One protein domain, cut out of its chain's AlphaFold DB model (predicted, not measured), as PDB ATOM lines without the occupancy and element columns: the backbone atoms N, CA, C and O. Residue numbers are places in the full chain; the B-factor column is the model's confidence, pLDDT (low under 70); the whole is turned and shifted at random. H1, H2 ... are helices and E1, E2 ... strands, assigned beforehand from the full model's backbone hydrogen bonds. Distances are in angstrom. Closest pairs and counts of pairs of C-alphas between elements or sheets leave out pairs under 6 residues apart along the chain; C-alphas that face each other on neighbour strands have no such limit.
ATOM      1  N   SER A 104     147.088 154.523 110.612       86.38
ATOM      2  CA  SER A 104     146.733 153.517 111.604       86.38
ATOM      3  C   SER A 104     146.966 154.080 112.998       86.38
ATOM      4  O   SER A 104     147.943 154.818 113.174       86.38
ATOM      5  N   PRO A 105     146.105 153.757 113.980       91.44
ATOM      6  CA  PRO A 105     146.459 153.962 115.376       91.44
ATOM      7  C   PRO A 105     147.711 153.152 115.727       91.44
ATOM      8  O   PRO A 105     148.091 152.202 115.038       91.44
ATOM      9  N   SER A 106     148.337 153.492 116.849       89.25
ATOM     10  CA  SER A 106     149.511 152.769 117.347       89.25
ATOM     11  C   SER A 106     149.201 151.305 117.674       89.25
ATOM     12  O   SER A 106     150.083 150.451 117.594       89.25
ATOM     13  N   ALA A 107     147.952 151.017 118.050       89.00
ATOM     14  CA  ALA A 107     147.432 149.670 118.228       89.00
ATOM     15  C   ALA A 107     146.022 149.560 117.612       89.00
ATOM     16  O   ALA A 107     145.207 150.455 117.826       89.00
ATOM     17  N   PRO A 108     145.691 148.471 116.889       88.44
ATOM     18  CA  PRO A 108     144.370 148.291 116.271       88.44
ATOM     19  C   PRO A 108     143.270 147.925 117.280       88.44
ATOM     20  O   PRO A 108     142.080 147.999 116.974       88.44
ATOM     21  N   SER A 109     143.651 147.508 118.483       93.75
ATOM     22  CA  SER A 109     142.754 147.250 119.602       93.75
ATOM     23  C   SER A 109     143.490 147.462 120.919       93.75
ATOM     24  O   SER A 109     144.723 147.465 120.974       93.75
ATOM     25  N   GLY A 110     142.732 147.646 121.992       93.00
ATOM     26  CA  GLY A 110     143.302 147.777 123.319       93.00
ATOM     27  C   GLY A 110     142.255 148.011 124.390       93.00
ATOM     28  O   GLY A 110     141.068 148.189 124.125       93.00
ATOM     29  N   GLN A 111     142.726 148.031 125.630       93.38
ATOM     30  CA  GLN A 111     141.881 148.325 126.774       93.38
ATOM     31  C   GLN A 111     141.673 149.837 126.906       93.38
ATOM     32  O   GLN A 111     142.637 150.602 126.884       93.38
ATOM     33  N   ILE A 112     140.422 150.254 127.084       90.31
ATOM     34  CA  ILE A 112     140.035 151.649 127.286       90.31
ATOM     35  C   ILE A 112     140.575 152.124 128.634       90.31
ATOM     36  O   ILE A 112     140.317 151.514 129.678       90.31
ATOM     37  N   ARG A 113     141.304 153.238 128.619       87.31
ATOM     38  CA  ARG A 113     141.853 153.881 129.812       87.31
ATOM     39  C   ARG A 113     141.253 155.283 129.889       87.31
ATOM     40  O   ARG A 113     141.788 156.217 129.311       87.31
ATOM     41  N   GLY A 114     140.114 155.430 130.561       74.19
ATOM     42  CA  GLY A 114     139.456 156.725 130.756       74.19
ATOM     43  C   GLY A 114     137.979 156.740 130.363       74.19
ATOM     44  O   GLY A 114     137.528 156.009 129.483       74.19
ATOM     45  N   GLY A 115     137.216 157.600 131.040       73.06
ATOM     46  CA  GLY A 115     135.779 157.753 130.817       73.06
ATOM     47  C   GLY A 115     134.925 156.589 131.351       73.06
ATOM     48  O   GLY A 115     135.426 155.708 132.060       73.06
ATOM     49  N   PRO A 116     133.621 156.570 131.017       70.88
ATOM     50  CA  PRO A 116     132.645 155.617 131.565       70.88
ATOM     51  C   PRO A 116     132.861 154.160 131.119       70.88
ATOM     52  O   PRO A 116     132.290 153.249 131.708       70.88
ATOM     53  N   LEU A 117     133.692 153.933 130.098       83.88
ATOM     54  CA  LEU A 117     134.001 152.610 129.548       83.88
ATOM     55  C   LEU A 117     135.399 152.108 129.926       83.88
ATOM     56  O   LEU A 117     135.905 151.173 129.309       83.88
ATOM     57  N   THR A 118     136.024 152.707 130.945       85.62
ATOM     58  CA  THR A 118     137.329 152.266 131.457       85.62
ATOM     59  C   THR A 118     137.334 150.758 131.716       85.62
ATOM     60  O   THR A 118     136.382 150.206 132.265       85.62
ATOM     61  N   ASN A 119     138.423 150.097 131.324       86.19
ATOM     62  CA  ASN A 119     138.622 148.646 131.323       86.19
ATOM     63  C   ASN A 119     137.859 147.855 130.249       86.19
ATOM     64  O   ASN A 119     138.140 146.665 130.096       86.19
ATOM     65  N   GLY A 120     136.964 148.484 129.483       87.19
ATOM     66  CA  GLY A 120     136.368 147.886 128.290       87.19
ATOM     67  C   GLY A 120     137.400 147.636 127.184       87.19
ATOM     68  O   GLY A 120     138.506 148.178 127.214       87.19
ATOM     69  N   GLN A 121     137.046 146.803 126.206       90.31
ATOM     70  CA  GLN A 121     137.861 146.574 125.011       90.31
ATOM     71  C   GLN A 121     137.398 147.487 123.880       90.31
ATOM     72  O   GLN A 121     136.217 147.500 123.538       90.31
ATOM     73  N   ALA A 122     138.343 148.209 123.290       90.69
ATOM     74  CA  ALA A 122     138.150 149.033 122.111       90.69
ATOM     75  C   ALA A 122     138.838 148.384 120.906       90.69
ATOM     76  O   ALA A 122     139.943 147.846 121.009       90.69
ATOM     77  N   GLN A 123     138.191 148.471 119.747       91.06
ATOM     78  CA  GLN A 123     138.749 148.038 118.471       91.06
ATOM     79  C   GLN A 123     138.565 149.145 117.444       91.06
ATOM     80  O   GLN A 123     137.457 149.654 117.262       91.06
ATOM     81  N   TRP A 124     139.651 149.479 116.756       89.56
ATOM     82  CA  TRP A 124     139.643 150.459 115.690       89.56
ATOM     83  C   TRP A 124     138.919 149.881 114.479       89.56
ATOM     84  O   TRP A 124     139.424 148.991 113.792       89.56
ATOM     85  N   PHE A 125     137.708 150.372 114.240       85.25
ATOM     86  CA  PHE A 125     136.901 149.958 113.102       85.25
ATOM     87  C   PHE A 125     136.037 151.130 112.624       85.25
ATOM     88  O   PHE A 125     134.932 151.322 113.144       85.25
ATOM     89  N   PRO A 126     136.536 151.932 111.666       87.56
ATOM     90  CA  PRO A 126     135.756 152.989 111.040       87.56
ATOM     91  C   PRO A 126     134.553 152.419 110.298       87.56
ATOM     92  O   PRO A 126     134.683 151.510 109.477       87.56
ATOM     93  N   LYS A 127     133.371 152.949 110.599       83.81
ATOM     94  CA  LYS A 127     132.102 152.561 109.994       83.81
ATOM     95  C   LYS A 127     131.474 153.722 109.257       83.81
ATOM     96  O   LYS A 127     131.587 154.879 109.647       83.81
ATOM     97  N   TYR A 128     130.757 153.351 108.211       77.94
ATOM     98  CA  TYR A 128     129.851 154.235 107.512       77.94
ATOM     99  C   TYR A 128     128.614 154.533 108.357       77.94
ATOM    100  O   TYR A 128     127.979 153.596 108.855       77.94
ATOM    101  N   VAL A 129     128.235 155.807 108.446       76.31
ATOM    102  CA  VAL A 129     126.928 156.224 108.960       76.31
ATOM    103  C   VAL A 129     126.214 157.057 107.903       76.31
ATOM    104  O   VAL A 129     126.632 158.168 107.583       76.31
ATOM    105  N   PHE A 130     125.119 156.504 107.383       67.62
ATOM    106  CA  PHE A 130     124.170 157.233 106.549       67.62
ATOM    107  C   PHE A 130     123.255 158.074 107.436       67.62
ATOM    108  O   PHE A 130     122.765 157.576 108.455       67.62
ATOM    109  N   ARG A 131     122.994 159.322 107.038       67.00
ATOM    110  CA  ARG A 131     122.015 160.172 107.716       67.00
ATOM    111  C   ARG A 131     120.949 160.635 106.744       67.00
ATOM    112  O   ARG A 131     121.246 161.155 105.680       67.00
ATOM    113  N   GLU A 132     119.699 160.538 107.177       53.56
ATOM    114  CA  GLU A 132     118.564 161.094 106.434       53.56
ATOM    115  C   GLU A 132     118.562 162.632 106.443       53.56
ATOM    116  O   GLU A 132     117.989 163.258 105.555       53.56
ATOM    117  N   SER A 133     119.218 163.253 107.433       61.16
ATOM    118  CA  SER A 133     119.355 164.708 107.538       61.16
ATOM    119  C   SER A 133     120.740 165.124 108.059       61.16
ATOM    120  O   SER A 133     121.238 164.524 109.020       61.16
ATOM    121  N   PRO A 134     121.336 166.214 107.527       63.84
ATOM    122  CA  PRO A 134     122.593 166.780 108.019       63.84
ATOM    123  C   PRO A 134     122.572 167.232 109.484       63.84
ATOM    124  O   PRO A 134     123.635 167.411 110.081       63.84
ATOM    125  N   THR A 135     121.389 167.426 110.067       68.56
ATOM    126  CA  THR A 135     121.206 167.850 111.465       68.56
ATOM    127  C   THR A 135     120.725 166.726 112.376       68.56
ATOM    128  O   THR A 135     120.662 166.921 113.588       68.56
ATOM    129  N   ALA A 136     120.399 165.551 111.823       69.62
ATOM    130  CA  ALA A 136     119.959 164.424 112.632       69.62
ATOM    131  C   ALA A 136     121.100 163.947 113.550       69.62
ATOM    132  O   ALA A 136     122.241 163.806 113.077       69.62
ATOM    133  N   PRO A 137     120.811 163.697 114.842       75.88
ATOM    134  CA  PRO A 137     121.782 163.116 115.753       75.88
ATOM    135  C   PRO A 137     122.109 161.681 115.339       75.88
ATOM    136  O   PRO A 137     121.236 160.916 114.933       75.88
ATOM    137  N   VAL A 138     123.367 161.291 115.511       77.19
ATOM    138  CA  VAL A 138     123.777 159.889 115.465       77.19
ATOM    139  C   VAL A 138     123.642 159.327 116.874       77.19
ATOM    140  O   VAL A 138     124.321 159.776 117.799       77.19
ATOM    141  N   ILE A 139     122.750 158.354 117.045       76.44
ATOM    142  CA  ILE A 139     122.539 157.665 118.319       76.44
ATOM    143  C   ILE A 139     123.205 156.296 118.241       76.44
ATOM    144  O   ILE A 139     122.984 155.539 117.296       76.44
ATOM    145  N   ARG A 140     124.017 155.959 119.245       78.81
ATOM    146  CA  ARG A 140     124.723 154.680 119.308       78.81
ATOM    147  C   ARG A 140     124.503 153.983 120.635       78.81
ATOM    148  O   ARG A 140     124.786 154.528 121.699       78.81
ATOM    149  N   ARG A 141     124.098 152.718 120.551       80.50
ATOM    150  CA  ARG A 141     124.099 151.788 121.677       80.50
ATOM    151  C   ARG A 141     125.519 151.277 121.947       80.50
ATOM    152  O   ARG A 141     126.160 150.718 121.057       80.50
ATOM    153  N   MET A 142     125.984 151.427 123.181       79.81
ATOM    154  CA  MET A 142     127.290 150.984 123.671       79.81
ATOM    155  C   MET A 142     127.110 149.993 124.822       79.81
ATOM    156  O   MET A 142     126.220 150.150 125.660       79.81
ATOM    157  N   ALA A 143     127.960 148.969 124.869       77.50
ATOM    158  CA  ALA A 143     127.992 148.016 125.972       77.50
ATOM    159  C   ALA A 143     128.991 148.489 127.037       77.50
ATOM    160  O   ALA A 143     130.163 148.713 126.734       77.50
ATOM    161  N   LEU A 144     128.526 148.632 128.275       75.69
ATOM    162  CA  LEU A 144     129.363 148.936 129.432       75.69
ATOM    163  C   LEU A 144     130.054 147.651 129.945       75.69
ATOM    164  O   LEU A 144     129.517 146.553 129.771       75.69
ATOM    165  N   PRO A 145     131.216 147.753 130.626       73.44
ATOM    166  CA  PRO A 145     131.940 146.588 131.151       73.44
ATOM    167  C   PRO A 145     131.130 145.703 132.111       73.44
ATOM    168  O   PRO A 145     131.397 144.515 132.234       73.44
ATOM    169  N   ASN A 146     130.125 146.269 132.781       75.44
ATOM    170  CA  ASN A 146     129.216 145.575 133.695       75.44
ATOM    171  C   ASN A 146     127.978 144.979 132.992       75.44
ATOM    172  O   ASN A 146     126.969 144.741 133.650       75.44
ATOM    173  N   ALA A 147     128.027 144.790 131.669       71.81
ATOM    174  CA  ALA A 147     126.914 144.348 130.823       71.81
ATOM    175  C   ALA A 147     125.697 145.296 130.773       71.81
ATOM    176  O   ALA A 147     124.702 144.976 130.119       71.81
ATOM    177  N   ALA A 148     125.768 146.476 131.396       73.75
ATOM    178  CA  ALA A 148     124.761 147.510 131.207       73.75
ATOM    179  C   ALA A 148     124.890 148.153 129.815       73.75
ATOM    180  O   ALA A 148     125.911 148.039 129.132       73.75
ATOM    181  N   VAL A 149     123.833 148.829 129.381       71.88
ATOM    182  CA  VAL A 149     123.787 149.520 128.091       71.88
ATOM    183  C   VAL A 149     123.861 151.019 128.338       71.88
ATOM    184  O   VAL A 149     123.165 151.532 129.206       71.88
ATOM    185  N   ALA A 150     124.683 151.713 127.558       71.56
ATOM    186  CA  ALA A 150     124.691 153.167 127.481       71.56
ATOM    187  C   ALA A 150     124.313 153.606 126.066       71.56
ATOM    188  O   ALA A 150     124.671 152.944 125.090       71.56
ATOM    189  N   TYR A 151     123.632 154.742 125.950       77.06
ATOM    190  CA  TYR A 151     123.372 155.382 124.666       77.06
ATOM    191  C   TYR A 151     124.205 156.647 124.562       77.06
ATOM    192  O   TYR A 151     124.216 157.487 125.457       77.06
ATOM    193  N   GLY A 152     124.950 156.741 123.473       76.06
ATOM    194  CA  GLY A 152     125.701 157.923 123.116       76.06
ATOM    195  C   GLY A 152     124.944 158.677 122.038       76.06
ATOM    196  O   GLY A 152     124.435 158.069 121.100       76.06
ATOM    197  N   VAL A 153     124.891 159.997 122.171       80.31
ATOM    198  CA  VAL A 153     124.298 160.880 121.170       80.31
ATOM    199  C   VAL A 153     125.390 161.801 120.660       80.31
ATOM    200  O   VAL A 153     126.029 162.514 121.434       80.31
ATOM    201  N   TRP A 154     125.608 161.774 119.353       81.81
ATOM    202  CA  TRP A 154     126.474 162.707 118.662       81.81
ATOM    203  C   TRP A 154     125.613 163.609 117.789       81.81
ATOM    204  O   TRP A 154     124.977 163.155 116.843       81.81
ATOM    205  N   VAL A 155     125.584 164.896 118.126       77.75
ATOM    206  CA  VAL A 155     124.995 165.938 117.283       77.75
ATOM    207  C   VAL A 155     126.154 166.596 116.541       77.75
ATOM    208  O   VAL A 155     126.971 167.250 117.198       77.75
ATOM    209  N   PRO A 156     126.287 166.408 115.217       67.44
ATOM    210  CA  PRO A 156     127.365 167.039 114.471       67.44
ATOM    211  C   PRO A 156     127.267 168.555 114.605       67.44
ATOM    212  O   PRO A 156     126.228 169.148 114.322       67.44
ATOM    213  N   ASP A 157     128.343 169.166 115.093       67.62
ATOM    214  CA  ASP A 157     128.413 170.610 115.273       67.62
ATOM    215  C   ASP A 157     128.530 171.265 113.884       67.62
ATOM    216  O   ASP A 157     129.545 171.057 113.202       67.62
ATOM    217  N   PRO A 158     127.521 172.042 113.444       59.81
ATOM    218  CA  PRO A 158     127.539 172.668 112.129       59.81
ATOM    219  C   PRO A 158     128.673 173.693 111.986       59.81
ATOM    220  O   PRO A 158     129.088 173.976 110.866       59.81
ATOM    221  N   GLU A 159     129.212 174.225 113.091       55.28
ATOM    222  CA  GLU A 159     130.339 175.165 113.071       55.28
ATOM    223  C   GLU A 159     131.704 174.477 112.958       55.28
ATOM    224  O   GLU A 159     132.680 175.116 112.560       55.28
ATOM    225  N   LEU A 160     131.802 173.203 113.350       56.88
ATOM    226  CA  LEU A 160     133.073 172.476 113.386       56.88
ATOM    227  C   LEU A 160     133.223 171.445 112.271       56.88
ATOM    228  O   LEU A 160     134.302 170.861 112.167       56.88
ATOM    229  N   THR A 161     132.202 171.237 111.428       53.00
ATOM    230  CA  THR A 161     132.257 170.284 110.300       53.00
ATOM    231  C   THR A 161     132.862 168.944 110.735       53.00
ATOM    232  O   THR A 161     133.756 168.403 110.087       53.00
ATOM    233  N   ALA A 162     132.428 168.428 111.890       64.56
ATOM    234  CA  ALA A 162     132.874 167.124 112.357       64.56
ATOM    235  C   ALA A 162     132.200 166.069 111.476       64.56
ATOM    236  O   ALA A 162     131.037 165.725 111.658       64.56
ATOM    237  N   GLY A 163     132.923 165.624 110.454       82.44
ATOM    238  CA  GLY A 163     132.476 164.580 109.542       82.44
ATOM    239  C   GLY A 163     132.645 163.166 110.100       82.44
ATOM    240  O   GLY A 163     132.233 162.203 109.463       82.44
ATOM    241  N   ALA A 164     133.258 163.025 111.275       89.50
ATOM    242  CA  ALA A 164     133.463 161.754 111.945       89.50
ATOM    243  C   ALA A 164     133.452 161.916 113.468       89.50
ATOM    244  O   ALA A 164     133.508 163.035 113.984       89.50
ATOM    245  N   TYR A 165     133.335 160.787 114.169       89.69
ATOM    246  CA  TYR A 165     133.342 160.736 115.623       89.69
ATOM    247  C   TYR A 165     133.854 159.394 116.152       89.69
ATOM    248  O   TYR A 165     133.299 158.332 115.846       89.69
ATOM    249  N   THR A 166     134.876 159.448 117.004       90.75
ATOM    250  CA  THR A 166     135.332 158.312 117.812       90.75
ATOM    251  C   THR A 166     134.527 158.234 119.107       90.75
ATOM    252  O   THR A 166     134.605 159.096 119.987       90.75
ATOM    253  N   TRP A 167     133.765 157.155 119.246       89.06
ATOM    254  CA  TRP A 167     132.965 156.862 120.422       89.06
ATOM    255  C   TRP A 167     133.831 156.445 121.618       89.06
ATOM    256  O   TRP A 167     134.924 155.904 121.444       89.06
ATOM    257  N   PRO A 168     133.330 156.611 122.856       86.56
ATOM    258  CA  PRO A 168     134.022 156.145 124.057       86.56
ATOM    259  C   PRO A 168     134.301 154.632 124.089       86.56
ATOM    260  O   PRO A 168     135.135 154.203 124.880       86.56
ATOM    261  N   ASP A 169     133.604 153.824 123.279       86.06
ATOM    262  CA  ASP A 169     133.843 152.379 123.117       86.06
ATOM    263  C   ASP A 169     134.924 152.064 122.059       86.06
ATOM    264  O   ASP A 169     135.200 150.903 121.757       86.06
ATOM    265  N   GLY A 170     135.540 153.103 121.485       87.06
ATOM    266  CA  GLY A 170     136.591 153.024 120.475       87.06
ATOM    267  C   GLY A 170     136.097 152.809 119.047       87.06
ATOM    268  O   GLY A 170     136.912 152.792 118.125       87.06
ATOM    269  N   ARG A 171     134.788 152.660 118.819       89.31
ATOM    270  CA  ARG A 171     134.254 152.622 117.453       89.31
ATOM    271  C   ARG A 171     134.293 154.006 116.829       89.31
ATOM    272  O   ARG A 171     134.147 155.008 117.518       89.31
ATOM    273  N   VAL A 172     134.440 154.049 115.512       90.69
ATOM    274  CA  VAL A 172     134.551 155.304 114.766       90.69
ATOM    275  C   VAL A 172     133.462 155.334 113.726       90.69
ATOM    276  O   VAL A 172     133.338 154.390 112.951       90.69
ATOM    277  N   ASP A 173     132.689 156.405 113.712       90.06
ATOM    278  CA  ASP A 173     131.682 156.643 112.691       90.06
ATOM    279  C   ASP A 173     132.136 157.772 111.780       90.06
ATOM    280  O   ASP A 173     132.624 158.793 112.254       90.06
ATOM    281  N   ILE A 174     131.981 157.577 110.473       88.25
ATOM    282  CA  ILE A 174     132.296 158.559 109.439       88.25
ATOM    283  C   ILE A 174     131.023 158.806 108.637       88.25
ATOM    284  O   ILE A 174     130.384 157.865 108.155       88.25
ATOM    285  N   LEU A 175     130.663 160.079 108.519       84.88
ATOM    286  CA  LEU A 175     129.504 160.541 107.773       84.88
ATOM    287  C   LEU A 175     129.756 160.462 106.268       84.88
ATOM    288  O   LEU A 175     130.872 160.662 105.783       84.88
ATOM    289  N   ASP A 176     128.676 160.225 105.534       78.38
ATOM    290  CA  ASP A 176     128.607 160.304 104.074       78.38
ATOM    291  C   ASP A 176     129.160 161.617 103.507       78.38
ATOM    292  O   ASP A 176     129.938 161.587 102.554       78.38
ATOM    293  N   SER A 177     128.873 162.745 104.156       78.38
ATOM    294  CA  SER A 177     129.311 164.068 103.706       78.38
ATOM    295  C   SER A 177     130.830 164.196 103.526       78.38
ATOM    296  O   SER A 177     131.278 164.952 102.670       78.38
ATOM    297  N   VAL A 178     131.640 163.453 104.295       83.88
ATOM    298  CA  VAL A 178     133.111 163.454 104.144       83.88
ATOM    299  C   VAL A 178     133.528 162.834 102.818       83.88
ATOM    300  O   VAL A 178     134.465 163.303 102.169       83.88
ATOM    301  N   LEU A 179     132.844 161.764 102.409       79.12
ATOM    302  CA  LEU A 179     133.095 161.152 101.113       79.12
ATOM    303  C   LEU A 179     132.544 161.988  99.976       79.12
ATOM    304  O   LEU A 179     133.234 162.116  98.971       79.12
ATOM    305  N   ASP A 180     131.351 162.557 100.130       78.81
ATOM    306  CA  ASP A 180     130.766 163.430  99.114       78.81
ATOM    307  C   ASP A 180     131.683 164.622  98.829       78.81
ATOM    308  O   ASP A 180     131.904 164.982  97.672       78.81
ATOM    309  N   GLU A 181     132.300 165.185  99.867       79.00
ATOM    310  CA  GLU A 181     133.280 166.255  99.720       79.00
ATOM    311  C   GLU A 181     134.580 165.760  99.068       79.00
ATOM    312  O   GLU A 181     135.065 166.373  98.115       79.00
ATOM    313  N   ALA A 182     135.117 164.610  99.498       81.62
ATOM    314  CA  ALA A 182     136.289 164.005  98.858       81.62
ATOM    315  C   ALA A 182     136.046 163.737  97.360       81.62
ATOM    316  O   ALA A 182     136.919 164.000  96.528       81.62
ATOM    317  N   LEU A 183     134.847 163.258  97.010       78.38
ATOM    318  CA  LEU A 183     134.366 163.034  95.646       78.38
ATOM    319  C   LEU A 183     134.279 164.323  94.846       78.38
ATOM    320  O   LEU A 183     134.842 164.392  93.754       78.38
ATOM    321  N   ALA A 184     133.607 165.335  95.391       77.19
ATOM    322  CA  ALA A 184     133.440 166.630  94.743       77.19
ATOM    323  C   ALA A 184     134.792 167.291  94.442       77.19
ATOM    324  O   ALA A 184     134.976 167.879  93.377       77.19
ATOM    325  N   LEU A 185     135.759 167.140  95.350       77.75
ATOM    326  CA  LEU A 185     137.121 167.645  95.188       77.75
ATOM    327  C   LEU A 185     138.016 166.729  94.337       77.75
ATOM    328  O   LEU A 185     139.145 167.101  94.012       77.75
ATOM    329  N   GLY A 186     137.545 165.529  93.986       77.94
ATOM    330  CA  GLY A 186     138.306 164.553  93.213       77.94
ATOM    331  C   GLY A 186     139.581 164.089  93.918       77.94
ATOM    332  O   GLY A 186     140.582 163.817  93.251       77.94
ATOM    333  N   THR A 187     139.590 164.029  95.255       83.50
ATOM    334  CA  THR A 187     140.806 163.755  96.030       83.50
ATOM    335  C   THR A 187     140.528 163.075  97.383       83.50
ATOM    336  O   THR A 187     139.674 163.537  98.138       83.50
ATOM    337  N   PRO A 188     141.267 162.012  97.775       87.00
ATOM    338  CA  PRO A 188     140.977 161.264  99.005       87.00
ATOM    339  C   PRO A 188     141.632 161.896 100.245       87.00
ATOM    340  O   PRO A 188     141.767 161.257 101.286       87.00
ATOM    341  N   ARG A 189     142.127 163.132 100.123       87.75
ATOM    342  CA  ARG A 189     142.956 163.801 101.136       87.75
ATOM    343  C   ARG A 189     142.164 164.164 102.382       87.75
ATOM    344  O   ARG A 189     142.666 163.950 103.479       87.75
ATOM    345  N   LEU A 190     140.932 164.651 102.214       85.44
ATOM    346  CA  LEU A 190     140.045 164.954 103.338       85.44
ATOM    347  C   LEU A 190     139.650 163.686 104.090       85.44
ATOM    348  O   LEU A 190     139.796 163.642 105.303       85.44
ATOM    349  N   LEU A 191     139.285 162.615 103.376       89.62
ATOM    350  CA  LEU A 191     139.041 161.311 103.996       89.62
ATOM    351  C   LEU A 191     140.273 160.812 104.769       89.62
ATOM    352  O   LEU A 191     140.146 160.330 105.893       89.62
ATOM    353  N   GLY A 192     141.470 160.951 104.190       91.56
ATOM    354  CA  GLY A 192     142.720 160.593 104.858       91.56
ATOM    355  C   GLY A 192     142.976 161.412 106.126       91.56
ATOM    356  O   GLY A 192     143.327 160.849 107.162       91.56
ATOM    357  N   LEU A 193     142.742 162.724 106.070       92.25
ATOM    358  CA  LEU A 193     142.838 163.616 107.222       92.25
ATOM    359  C   LEU A 193     141.841 163.228 108.321       92.25
ATOM    360  O   LEU A 193     142.238 163.117 109.476       92.25
ATOM    361  N   THR A 194     140.578 162.978 107.968       92.31
ATOM    362  CA  THR A 194     139.529 162.559 108.906       92.31
ATOM    363  C   THR A 194     139.890 161.239 109.580       92.31
ATOM    364  O   THR A 194     139.871 161.147 110.802       92.31
ATOM    365  N   LEU A 195     140.305 160.228 108.811       93.38
ATOM    366  CA  LEU A 195     140.740 158.942 109.364       93.38
ATOM    367  C   LEU A 195     141.933 159.097 110.313       93.38
ATOM    368  O   LEU A 195     142.004 158.418 111.335       93.38
ATOM    369  N   HIS A 196     142.872 159.987 109.987       94.56
ATOM    370  CA  HIS A 196     144.013 160.256 110.849       94.56
ATOM    371  C   HIS A 196     143.606 160.968 112.139       94.56
ATOM    372  O   HIS A 196     144.018 160.537 113.215       94.56
ATOM    373  N   HIS A 197     142.759 161.991 112.042       94.31
ATOM    374  CA  HIS A 197     142.205 162.710 113.189       94.31
ATOM    375  C   HIS A 197     141.534 161.748 114.174       94.31
ATOM    376  O   HIS A 197     141.873 161.720 115.357       94.31
ATOM    377  N   GLU A 198     140.674 160.867 113.666       94.25
ATOM    378  CA  GLU A 198     140.005 159.862 114.488       94.25
ATOM    379  C   GLU A 198     140.985 158.812 115.049       94.25
ATOM    380  O   GLU A 198     140.842 158.373 116.190       94.25
ATOM    381  N   SER A 199     142.042 158.443 114.310       95.19
ATOM    382  CA  SER A 199     143.060 157.509 114.826       95.19
ATOM    383  C   SER A 199     143.805 158.073 116.040       95.19
ATOM    384  O   SER A 199     144.147 157.331 116.962       95.19
ATOM    385  N   VAL A 200     143.993 159.398 116.085       94.75
ATOM    386  CA  VAL A 200     144.595 160.092 117.229       94.75
ATOM    387  C   VAL A 200     143.655 160.060 118.427       94.75
ATOM    388  O   VAL A 200     144.111 159.810 119.544       94.75
ATOM    389  N   HIS A 201     142.350 160.259 118.220       93.00
ATOM    390  CA  HIS A 201     141.368 160.060 119.282       93.00
ATOM    391  C   HIS A 201     141.450 158.638 119.834       93.00
ATOM    392  O   HIS A 201     141.636 158.458 121.038       93.00
ATOM    393  N   PHE A 202     141.401 157.620 118.980       93.94
ATOM    394  CA  PHE A 202     141.496 156.235 119.433       93.94
ATOM    395  C   PHE A 202     142.767 155.957 120.250       93.94
ATOM    396  O   PHE A 202     142.695 155.363 121.326       93.94
ATOM    397  N   ASP A 203     143.923 156.465 119.821       94.44
ATOM    398  CA  ASP A 203     145.161 156.342 120.597       94.44
ATOM    399  C   ASP A 203     145.072 157.050 121.963       94.44
ATOM    400  O   ASP A 203     145.554 156.517 122.968       94.44
ATOM    401  N   GLN A 204     144.422 158.215 122.048       92.12
ATOM    402  CA  GLN A 204     144.172 158.888 123.331       92.12
ATOM    403  C   GLN A 204     143.307 158.031 124.264       92.12
ATOM    404  O   GLN A 204     143.578 157.988 125.470       92.12
ATOM    405  N   LEU A 205     142.300 157.342 123.714       91.38
ATOM    406  CA  LEU A 205     141.388 156.463 124.454       91.38
ATOM    407  C   LEU A 205     142.147 155.315 125.120       91.38
ATOM    408  O   LEU A 205     141.925 155.001 126.290       91.38
ATOM    409  N   LEU A 206     143.078 154.706 124.385       92.81
ATOM    410  CA  LEU A 206     143.874 153.585 124.879       92.81
ATOM    411  C   LEU A 206     144.969 154.013 125.863       92.81
ATOM    412  O   LEU A 206     145.385 153.224 126.713       92.81
ATOM    413  N   ARG A 207     145.461 155.252 125.766       91.12
ATOM    414  CA  ARG A 207     146.612 155.736 126.548       91.12
ATOM    415  C   ARG A 207     146.262 156.426 127.863       91.12
ATOM    416  O   ARG A 207     147.184 156.829 128.567       91.12
ATOM    417  N   GLY A 208     144.989 156.583 128.226       84.81
ATOM    418  CA  GLY A 208     144.649 157.367 129.424       84.81
ATOM    419  C   GLY A 208     144.522 158.863 129.164       84.81
ATOM    420  O   GLY A 208     144.427 159.635 130.111       84.81
ATOM    421  N   GLN A 209     144.577 159.293 127.901       84.25
ATOM    422  CA  GLN A 209     144.668 160.704 127.508       84.25
ATOM    423  C   GLN A 209     143.335 161.253 126.985       84.25
ATOM    424  O   GLN A 209     143.287 162.335 126.400       84.25
ATOM    425  N   TRP A 210     142.244 160.517 127.202       79.88
ATOM    426  CA  TRP A 210     140.893 160.904 126.813       79.88
ATOM    427  C   TRP A 210     140.348 162.010 127.736       79.88
ATOM    428  O   TRP A 210     139.529 161.773 128.622       79.88
ATOM    429  N   ALA A 211     140.863 163.226 127.541       74.31
ATOM    430  CA  ALA A 211     140.528 164.434 128.296       74.31
ATOM    431  C   ALA A 211     139.124 164.979 127.948       74.31
ATOM    432  O   ALA A 211     138.308 164.283 127.339       74.31
ATOM    433  N   SER A 212     138.821 166.233 128.310       75.94
ATOM    434  CA  SER A 212     137.592 166.916 127.875       75.94
ATOM    435  C   SER A 212     137.483 166.961 126.344       75.94
ATOM    436  O   SER A 212     138.499 166.955 125.648       75.94
ATOM    437  N   SER A 213     136.253 167.031 125.817       77.19
ATOM    438  CA  SER A 213     135.997 167.034 124.364       77.19
ATOM    439  C   SER A 213     136.884 168.042 123.623       77.19
ATOM    440  O   SER A 213     137.668 167.663 122.757       77.19
ATOM    441  N   ALA A 214     136.896 169.301 124.066       79.62
ATOM    442  CA  ALA A 214     137.694 170.342 123.428       79.62
ATOM    443  C   ALA A 214     139.215 170.080 123.501       79.62
ATOM    444  O   ALA A 214     139.938 170.405 122.562       79.62
ATOM    445  N   GLN A 215     139.729 169.473 124.577       82.38
ATOM    446  CA  GLN A 215     141.162 169.185 124.707       82.38
ATOM    447  C   GLN A 215     141.605 167.981 123.861       82.38
ATOM    448  O   GLN A 215     142.705 168.006 123.294       82.38
ATOM    449  N   ARG A 216     140.744 166.962 123.732       86.19
ATOM    450  CA  ARG A 216     140.947 165.847 122.793       86.19
ATOM    451  C   ARG A 216     141.054 166.374 121.363       86.19
ATOM    452  O   ARG A 216     142.035 166.075 120.683       86.19
ATOM    453  N   GLU A 217     140.108 167.226 120.960       87.75
ATOM    454  CA  GLU A 217     140.077 167.863 119.633       87.75
ATOM    455  C   GLU A 217     141.331 168.696 119.360       87.75
ATOM    456  O   GLU A 217     141.940 168.578 118.303       87.75
ATOM    457  N   VAL A 218     141.784 169.512 120.322       88.50
ATOM    458  CA  VAL A 218     143.018 170.308 120.166       88.50
ATOM    459  C   VAL A 218     144.220 169.432 119.820       88.50
ATOM    460  O   VAL A 218     145.041 169.815 118.986       88.50
ATOM    461  N   THR A 219     144.343 168.275 120.465       89.56
ATOM    462  CA  THR A 219     145.454 167.354 120.217       89.56
ATOM    463  C   THR A 219     145.319 166.707 118.839       89.56
ATOM    464  O   THR A 219     146.276 166.745 118.071       89.56
ATOM    465  N   ALA A 220     144.129 166.218 118.484       90.31
ATOM    466  CA  ALA A 220     143.873 165.622 117.174       90.31
ATOM    467  C   ALA A 220     144.108 166.620 116.022       90.31
ATOM    468  O   ALA A 220     144.849 166.318 115.092       90.31
ATOM    469  N   TYR A 221     143.628 167.864 116.132       91.00
ATOM    470  CA  TYR A 221     143.881 168.896 115.120       91.00
ATOM    471  C   TYR A 221     145.357 169.304 115.004       91.00
ATOM    472  O   TYR A 221     145.805 169.677 113.917       91.00
ATOM    473  N   ARG A 222     146.133 169.266 116.096       92.19
ATOM    474  CA  ARG A 222     147.585 169.522 116.040       92.19
ATOM    475  C   ARG A 222     148.314 168.431 115.265       92.19
ATOM    476  O   ARG A 222     149.113 168.768 114.395       92.19
ATOM    477  N   GLU A 223     148.009 167.169 115.550       93.00
ATOM    478  CA  GLU A 223     148.558 166.023 114.814       93.00
ATOM    479  C   GLU A 223     148.139 166.069 113.336       93.00
ATOM    480  O   GLU A 223     148.982 165.985 112.447       93.00
ATOM    481  N   SER A 224     146.868 166.369 113.056       90.75
ATOM    482  CA  SER A 224     146.344 166.585 111.703       90.75
ATOM    483  C   SER A 224     147.084 167.689 110.934       90.75
ATOM    484  O   SER A 224     147.381 167.524 109.751       90.75
ATOM    485  N   LEU A 225     147.437 168.806 111.585       90.50
ATOM    486  CA  LEU A 225     148.266 169.852 110.969       90.50
ATOM    487  C   LEU A 225     149.706 169.394 110.727       90.50
ATOM    488  O   LEU A 225     150.274 169.744 109.693       90.50
ATOM    489  N   ALA A 226     150.296 168.636 111.652       90.94
ATOM    490  CA  ALA A 226     151.641 168.086 111.491       90.94
ATOM    491  C   ALA A 226     151.700 167.063 110.343       90.94
ATOM    492  O   ALA A 226     152.687 166.998 109.613       90.94
ATOM    493  N   ALA A 227     150.613 166.320 110.134       89.50
ATOM    494  CA  ALA A 227     150.454 165.365 109.048       89.50
ATOM    495  C   ALA A 227     149.892 165.983 107.750       89.50
ATOM    496  O   ALA A 227     149.732 165.277 106.756       89.50
ATOM    497  N   ALA A 228     149.619 167.291 107.700       88.12
ATOM    498  CA  ALA A 228     148.960 167.927 106.557       88.12
ATOM    499  C   ALA A 228     149.704 167.724 105.226       88.12
ATOM    500  O   ALA A 228     149.076 167.512 104.186       88.12
ATOM    501  N   ASP A 229     151.038 167.757 105.255       86.19
ATOM    502  CA  ASP A 229     151.858 167.565 104.057       86.19
ATOM    503  C   ASP A 229     151.824 166.104 103.575       86.19
ATOM    504  O   ASP A 229     151.811 165.858 102.370       86.19
ATOM    505  N   ARG A 230     151.697 165.134 104.495       88.62
ATOM    506  CA  ARG A 230     151.516 163.704 104.174       88.62
ATOM    507  C   ARG A 230     150.230 163.461 103.385       88.62
ATOM    508  O   ARG A 230     150.207 162.615 102.494       88.62
ATOM    509  N   PHE A 231     149.180 164.219 103.692       87.81
ATOM    510  CA  PHE A 231     147.914 164.179 102.960       87.81
ATOM    511  C   PHE A 231     147.884 165.148 101.777       87.81
ATOM    512  O   PHE A 231     146.889 165.194 101.071       87.81
ATOM    513  N   GLY A 232     148.934 165.935 101.528       88.19
ATOM    514  CA  GLY A 232     148.955 166.902 100.431       88.19
ATOM    515  C   GLY A 232     147.864 167.974 100.532       88.19
ATOM    516  O   GLY A 232     147.308 168.372  99.506       88.19
ATOM    517  N   LEU A 233     147.524 168.423 101.745       86.94
ATOM    518  CA  LEU A 233     146.495 169.446 101.938       86.94
ATOM    519  C   LEU A 233     146.881 170.775 101.265       86.94
ATOM    520  O   LEU A 233     148.007 171.280 101.369       86.94
ATOM    521  N   THR A 234     145.907 171.394 100.610       88.62
ATOM    522  CA  THR A 234     146.004 172.747 100.066       88.62
ATOM    523  C   THR A 234     146.223 173.772 101.181       88.62
ATOM    524  O   THR A 234     146.122 173.501 102.382       88.62
ATOM    525  N   LYS A 235     146.583 174.999 100.796       88.88
ATOM    526  CA  LYS A 235     146.733 176.099 101.757       88.88
ATOM    527  C   LYS A 235     145.406 176.422 102.451       88.88
ATOM    528  O   LYS A 235     145.410 176.723 103.641       88.88
ATOM    529  N   GLU A 236     144.305 176.370 101.709       87.25
ATOM    530  CA  GLU A 236     142.961 176.637 102.216       87.25
ATOM    531  C   GLU A 236     142.520 175.572 103.221       87.25
ATOM    532  O   GLU A 236     142.204 175.914 104.357       87.25
ATOM    533  N   GLU A 237     142.649 174.289 102.882       86.12
ATOM    534  CA  GLU A 237     142.338 173.186 103.801       86.12
ATOM    535  C   GLU A 237     143.181 173.275 105.082       86.12
ATOM    536  O   GLU A 237     142.651 173.217 106.190       86.12
ATOM    537  N   ARG A 238     144.491 173.542 104.968       87.62
ATOM    538  CA  ARG A 238     145.353 173.778 106.142       87.62
ATOM    539  C   ARG A 238     144.893 174.964 106.988       87.62
ATOM    540  O   ARG A 238     145.049 174.945 108.210       87.62
ATOM    541  N   ASN A 239     144.352 176.013 106.369       85.88
ATOM    542  CA  ASN A 239     143.782 177.142 107.099       85.88
ATOM    543  C   ASN A 239     142.490 176.748 107.819       85.88
ATOM    544  O   ASN A 239     142.324 177.155 108.967       85.88
ATOM    545  N   ASN A 240     141.636 175.929 107.201       84.44
ATOM    546  CA  ASN A 240     140.409 175.419 107.816       84.44
ATOM    547  C   ASN A 240     140.730 174.581 109.059       84.44
ATOM    548  O   ASN A 240     140.234 174.885 110.143       84.44
ATOM    549  N   VAL A 241     141.679 173.643 108.955       84.62
ATOM    550  CA  VAL A 241     142.171 172.854 110.103       84.62
ATOM    551  C   VAL A 241     142.745 173.768 111.197       84.62
ATOM    552  O   VAL A 241     142.458 173.603 112.383       84.62
ATOM    553  N   ARG A 242     143.516 174.802 110.825       86.62
ATOM    554  CA  ARG A 242     144.057 175.777 111.790       86.62
ATOM    555  C   ARG A 242     142.962 176.607 112.464       86.62
ATOM    556  O   ARG A 242     143.102 176.956 113.637       86.62
ATOM    557  N   ASN A 243     141.900 176.950 111.746       85.31
ATOM    558  CA  ASN A 243     140.761 177.677 112.294       85.31
ATOM    559  C   ASN A 243     139.976 176.798 113.273       85.31
ATOM    560  O   ASN A 243     139.727 177.251 114.389       85.31
ATOM    561  N   ALA A 244     139.703 175.536 112.926       81.88
ATOM    562  CA  ALA A 244     139.091 174.562 113.833       81.88
ATOM    563  C   ALA A 244     139.924 174.376 115.115       81.88
ATOM    564  O   ALA A 244     139.394 174.460 116.227       81.88
ATOM    565  N   LEU A 245     141.252 174.252 114.987       84.31
ATOM    566  CA  LEU A 245     142.170 174.214 116.130       84.31
ATOM    567  C   LEU A 245     142.045 175.466 117.013       84.31
ATOM    568  O   LEU A 245     141.934 175.360 118.234       84.31
ATOM    569  N   ARG A 246     142.054 176.666 116.418       83.56
ATOM    570  CA  ARG A 246     141.912 177.933 117.159       83.56
ATOM    571  C   ARG A 246     140.574 178.015 117.890       83.56
ATOM    572  O   ARG A 246     140.550 178.448 119.042       83.56
ATOM    573  N   THR A 247     139.484 177.605 117.247       83.88
ATOM    574  CA  THR A 247     138.148 177.557 117.853       83.88
ATOM    575  C   THR A 247     138.137 176.629 119.065       83.88
ATOM    576  O   THR A 247     137.702 177.043 120.139       83.88
ATOM    577  N   ASN A 248     138.703 175.425 118.946       80.06
ATOM    578  CA  ASN A 248     138.766 174.475 120.057       80.06
ATOM    579  C   ASN A 248     139.683 174.941 121.199       80.06
ATOM    580  O   ASN A 248     139.298 174.831 122.360       80.06
ATOM    581  N   ILE A 249     140.827 175.576 120.909       82.56
ATOM    582  CA  ILE A 249     141.669 176.211 121.943       82.56
ATOM    583  C   ILE A 249     140.871 177.267 122.720       82.56
ATOM    584  O   ILE A 249     140.921 177.294 123.950       82.56
ATOM    585  N   ARG A 250     140.097 178.115 122.027       84.00
ATOM    586  CA  ARG A 250     139.231 179.109 122.682       84.00
ATOM    587  C   ARG A 250     138.154 178.443 123.540       84.00
ATOM    588  O   ARG A 250     137.870 178.951 124.620       84.00
ATOM    589  N   ARG A 251     137.568 177.325 123.093       80.81
ATOM    590  CA  ARG A 251     136.599 176.544 123.889       80.81
ATOM    591  C   ARG A 251     137.246 176.010 125.174       80.81
ATOM    592  O   ARG A 251     136.700 176.267 126.241       80.81
ATOM    593  N   VAL A 252     138.440 175.405 125.096       80.44
ATOM    594  CA  VAL A 252     139.210 174.960 126.280       80.44
ATOM    595  C   VAL A 252     139.474 176.123 127.246       80.44
ATOM    596  O   VAL A 252     139.254 175.993 128.445       80.44
ATOM    597  N   GLN A 253     139.904 177.281 126.734       81.69
ATOM    598  CA  GLN A 253     140.172 178.466 127.558       81.69
ATOM    599  C   GLN A 253     138.910 179.005 128.246       81.69
ATOM    600  O   GLN A 253     138.962 179.370 129.418       81.69
ATOM    601  N   ARG A 254     137.773 179.045 127.535       79.44
ATOM    602  CA  ARG A 254     136.484 179.523 128.071       79.44
ATOM    603  C   ARG A 254     135.888 178.587 129.112       79.44
ATOM    604  O   ARG A 254     135.265 179.057 130.054       79.44
ATOM    605  N   GLN A 255     136.057 177.280 128.937       68.06
ATOM    606  CA  GLN A 255     135.524 176.282 129.863       68.06
ATOM    607  C   GLN A 255     136.279 176.263 131.203       68.06
ATOM    608  O   GLN A 255     135.800 175.662 132.166       68.06
ATOM    609  N   GLY A 256     137.423 176.958 131.289       53.16
ATOM    610  CA  GLY A 256     138.335 176.868 132.420       53.16
ATOM    611  C   GLY A 256     138.879 175.447 132.556       53.16
ATOM    612  O   GLY A 256     138.379 174.495 131.966       53.16
ATOM    613  N   THR A 257     139.910 175.255 133.363       47.81
ATOM    614  CA  THR A 257     140.429 173.932 133.744       47.81
ATOM    615  C   THR A 257     139.438 173.133 134.613       47.81
ATOM    616  O   THR A 257     139.848 172.493 135.576       47.81
ATOM    617  N   ARG A 258     138.126 173.159 134.325       44.81
ATOM    618  CA  ARG A 258     137.183 172.165 134.844       44.81
ATOM    619  C   ARG A 258     137.525 170.844 134.163       44.81
ATOM    620  O   ARG A 258     137.121 170.563 133.040       44.81
ATOM    621  N   GLN A 259     138.390 170.117 134.861       41.34
ATOM    622  CA  GLN A 259     139.038 168.871 134.476       41.34
ATOM    623  C   GLN A 259     138.103 167.676 134.391       41.34
ATOM    624  O   GLN A 259     138.554 166.620 133.959       41.34
ATOM    625  N   ASP A 260     136.835 167.810 134.758       42.34
ATOM    626  CA  ASP A 260     135.955 166.669 134.641       42.34
ATOM    627  C   ASP A 260     135.594 166.507 133.167       42.34
ATOM    628  O   ASP A 260     134.979 167.414 132.590       42.34
ATOM    629  N   PRO A 261     135.994 165.395 132.512       42.22
ATOM    630  CA  PRO A 261     135.389 165.050 131.245       42.22
ATOM    631  C   PRO A 261     133.904 165.043 131.544       42.22
ATOM    632  O   PRO A 261     133.461 164.214 132.333       42.22
ATOM    633  N   THR A 262     133.144 165.992 130.987       40.47
ATOM    634  CA  THR A 262     131.697 165.841 130.975       40.47
ATOM    635  C   THR A 262     131.523 164.478 130.329       40.47
ATOM    636  O   THR A 262     131.952 164.314 129.175       40.47
ATOM    637  N   PRO A 263     131.059 163.461 131.080       42.00
ATOM    638  CA  PRO A 263     130.782 162.180 130.471       42.00
ATOM    639  C   PRO A 263     129.891 162.489 129.263       42.00
ATOM    640  O   PRO A 263     129.153 163.484 129.327       42.00
ATOM    641  N   PRO A 264     129.957 161.719 128.157       41.41
ATOM    642  CA  PRO A 264     128.877 161.790 127.170       41.41
ATOM    643  C   PRO A 264     127.592 161.829 127.982       41.41
ATOM    644  O   PRO A 264     127.489 160.983 128.872       41.41
ATOM    645  N   ALA A 265     126.780 162.885 127.816       39.59
ATOM    646  CA  ALA A 265     125.705 163.195 128.751       39.59
ATOM    647  C   ALA A 265     125.008 161.877 129.057       39.59
ATOM    648  O   ALA A 265     124.447 161.259 128.151       39.59
ATOM    649  N   VAL A 266     125.212 161.366 130.279       43.56
ATOM    650  CA  VAL A 266     124.541 160.146 130.691       43.56
ATOM    651  C   VAL A 266     123.131 160.648 130.796       43.56
ATOM    652  O   VAL A 266     122.809 161.384 131.727       43.56
ATOM    653  N   LEU A 267     122.375 160.375 129.735       46.66
ATOM    654  CA  LEU A 267     120.965 160.679 129.632       46.66
ATOM    655  C   LEU A 267     120.368 160.327 130.987       46.66
ATOM    656  O   LEU A 267     120.738 159.290 131.563       46.66
ATOM    657  N   SER A 268     119.556 161.221 131.547       56.69
ATOM    658  CA  SER A 268     118.915 160.914 132.820       56.69
ATOM    659  C   SER A 268     118.198 159.560 132.689       56.69
ATOM    660  O   SER A 268     117.857 159.168 131.573       56.69
ATOM    661  N   PRO A 269     117.991 158.793 133.770       60.69
ATOM    662  CA  PRO A 269     117.227 157.549 133.677       60.69
ATOM    663  C   PRO A 269     115.893 157.738 132.933       60.69
ATOM    664  O   PRO A 269     115.508 156.872 132.157       60.69
TER     665      PRO A 269
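This is residues 104 to 269 of the 471 residues of an uncharacterized protein of Elusimicrobia bacterium (UniProt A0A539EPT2). One long helix, H2, runs through the middle, with the small sheet E3 E7 E6 on one side of it and H3, then H4, stacked on the other. H1 folds back at the first end of H2, the hairpin E1 E2 sits by its last end, and the hairpin E4 E5 is a ribbon on the far side of the sheet from the helices. The printed part has 166 residues, with seven named strands followed by four named helices; the sheet E3 E7 E6 is mixed, and the class is mixed, helices and strands. It is compact, with a radius of gyration of the C-alphas of 15.7 A and spans of 46 by 35 by 31 A.

E1, residues 109 to 111, and E2, residues 121 to 123, form an antiparallel hairpin, with N 110 and O 122 at 3.0 A. E2 runs on at 77 degrees into E3, residues 126 to 129. E4, residues 138 to 143, and E5, residues 149 to 154, form another antiparallel hairpin, with N 140 and O 152 at 2.8 A. E6, residues 164 to 166, and E7, residues 172 to 175, form a third, with N 165 and O 173 at 2.9 A. E7 is the inner strand, parallel to E3, with N 127 and O 172 at 2.8 A. The closest C-alphas of E5 and E6, those of Trp 154 and Tyr 165, are 7.8 A apart. H1, residues 176 to 184, only grazes the sheet E3 E7 E6. H2, residues 189 to 207, makes two layers with this sheet, a helix on one face, at a height over the sheet of 8.3 A; it lies over E7 and E6, along the strands, at 19 degrees to E7 on the local plane. Its residues 189 to 191 alone touch H1 in a helical hairpin, closest C-alphas Ala 182 and Leu 190, 5.9 A, at 35.1 degrees, only just a steep tilt, opposite ways. H3, residues 213 to 226, touches H2 at a steep tilt of 53 degrees, closest C-alphas His 197 and Ala 220, 5.2 A. H4, residues 235 to 255, forms a helical hairpin with H3, at a shallow tilt of 27 degrees, closest C-alphas Ala 214 and Asn 248, 5.4 A. In the four helices every O i to N i+4 pair is within hydrogen-bond range.

E1 begins at C-alpha 109 (142.754, 147.250, 119.602). E4 and E5 are each 16.4 A long, H2 26.9 A, H3 20.3 A and H4 30.3 A, ending at C-alpha 255 (135.524, 176.282, 129.863).

The C-alphas farthest apart, of Asn 146 and Lys 235, are 47.5 A apart. The printed part has no cut, and no link is long. Residues 256 to 269 hold no named element. The mean pLDDT of the printed part is 79.7; residues 130 to 136, 156 to 162 and 255 to 269 are under 70.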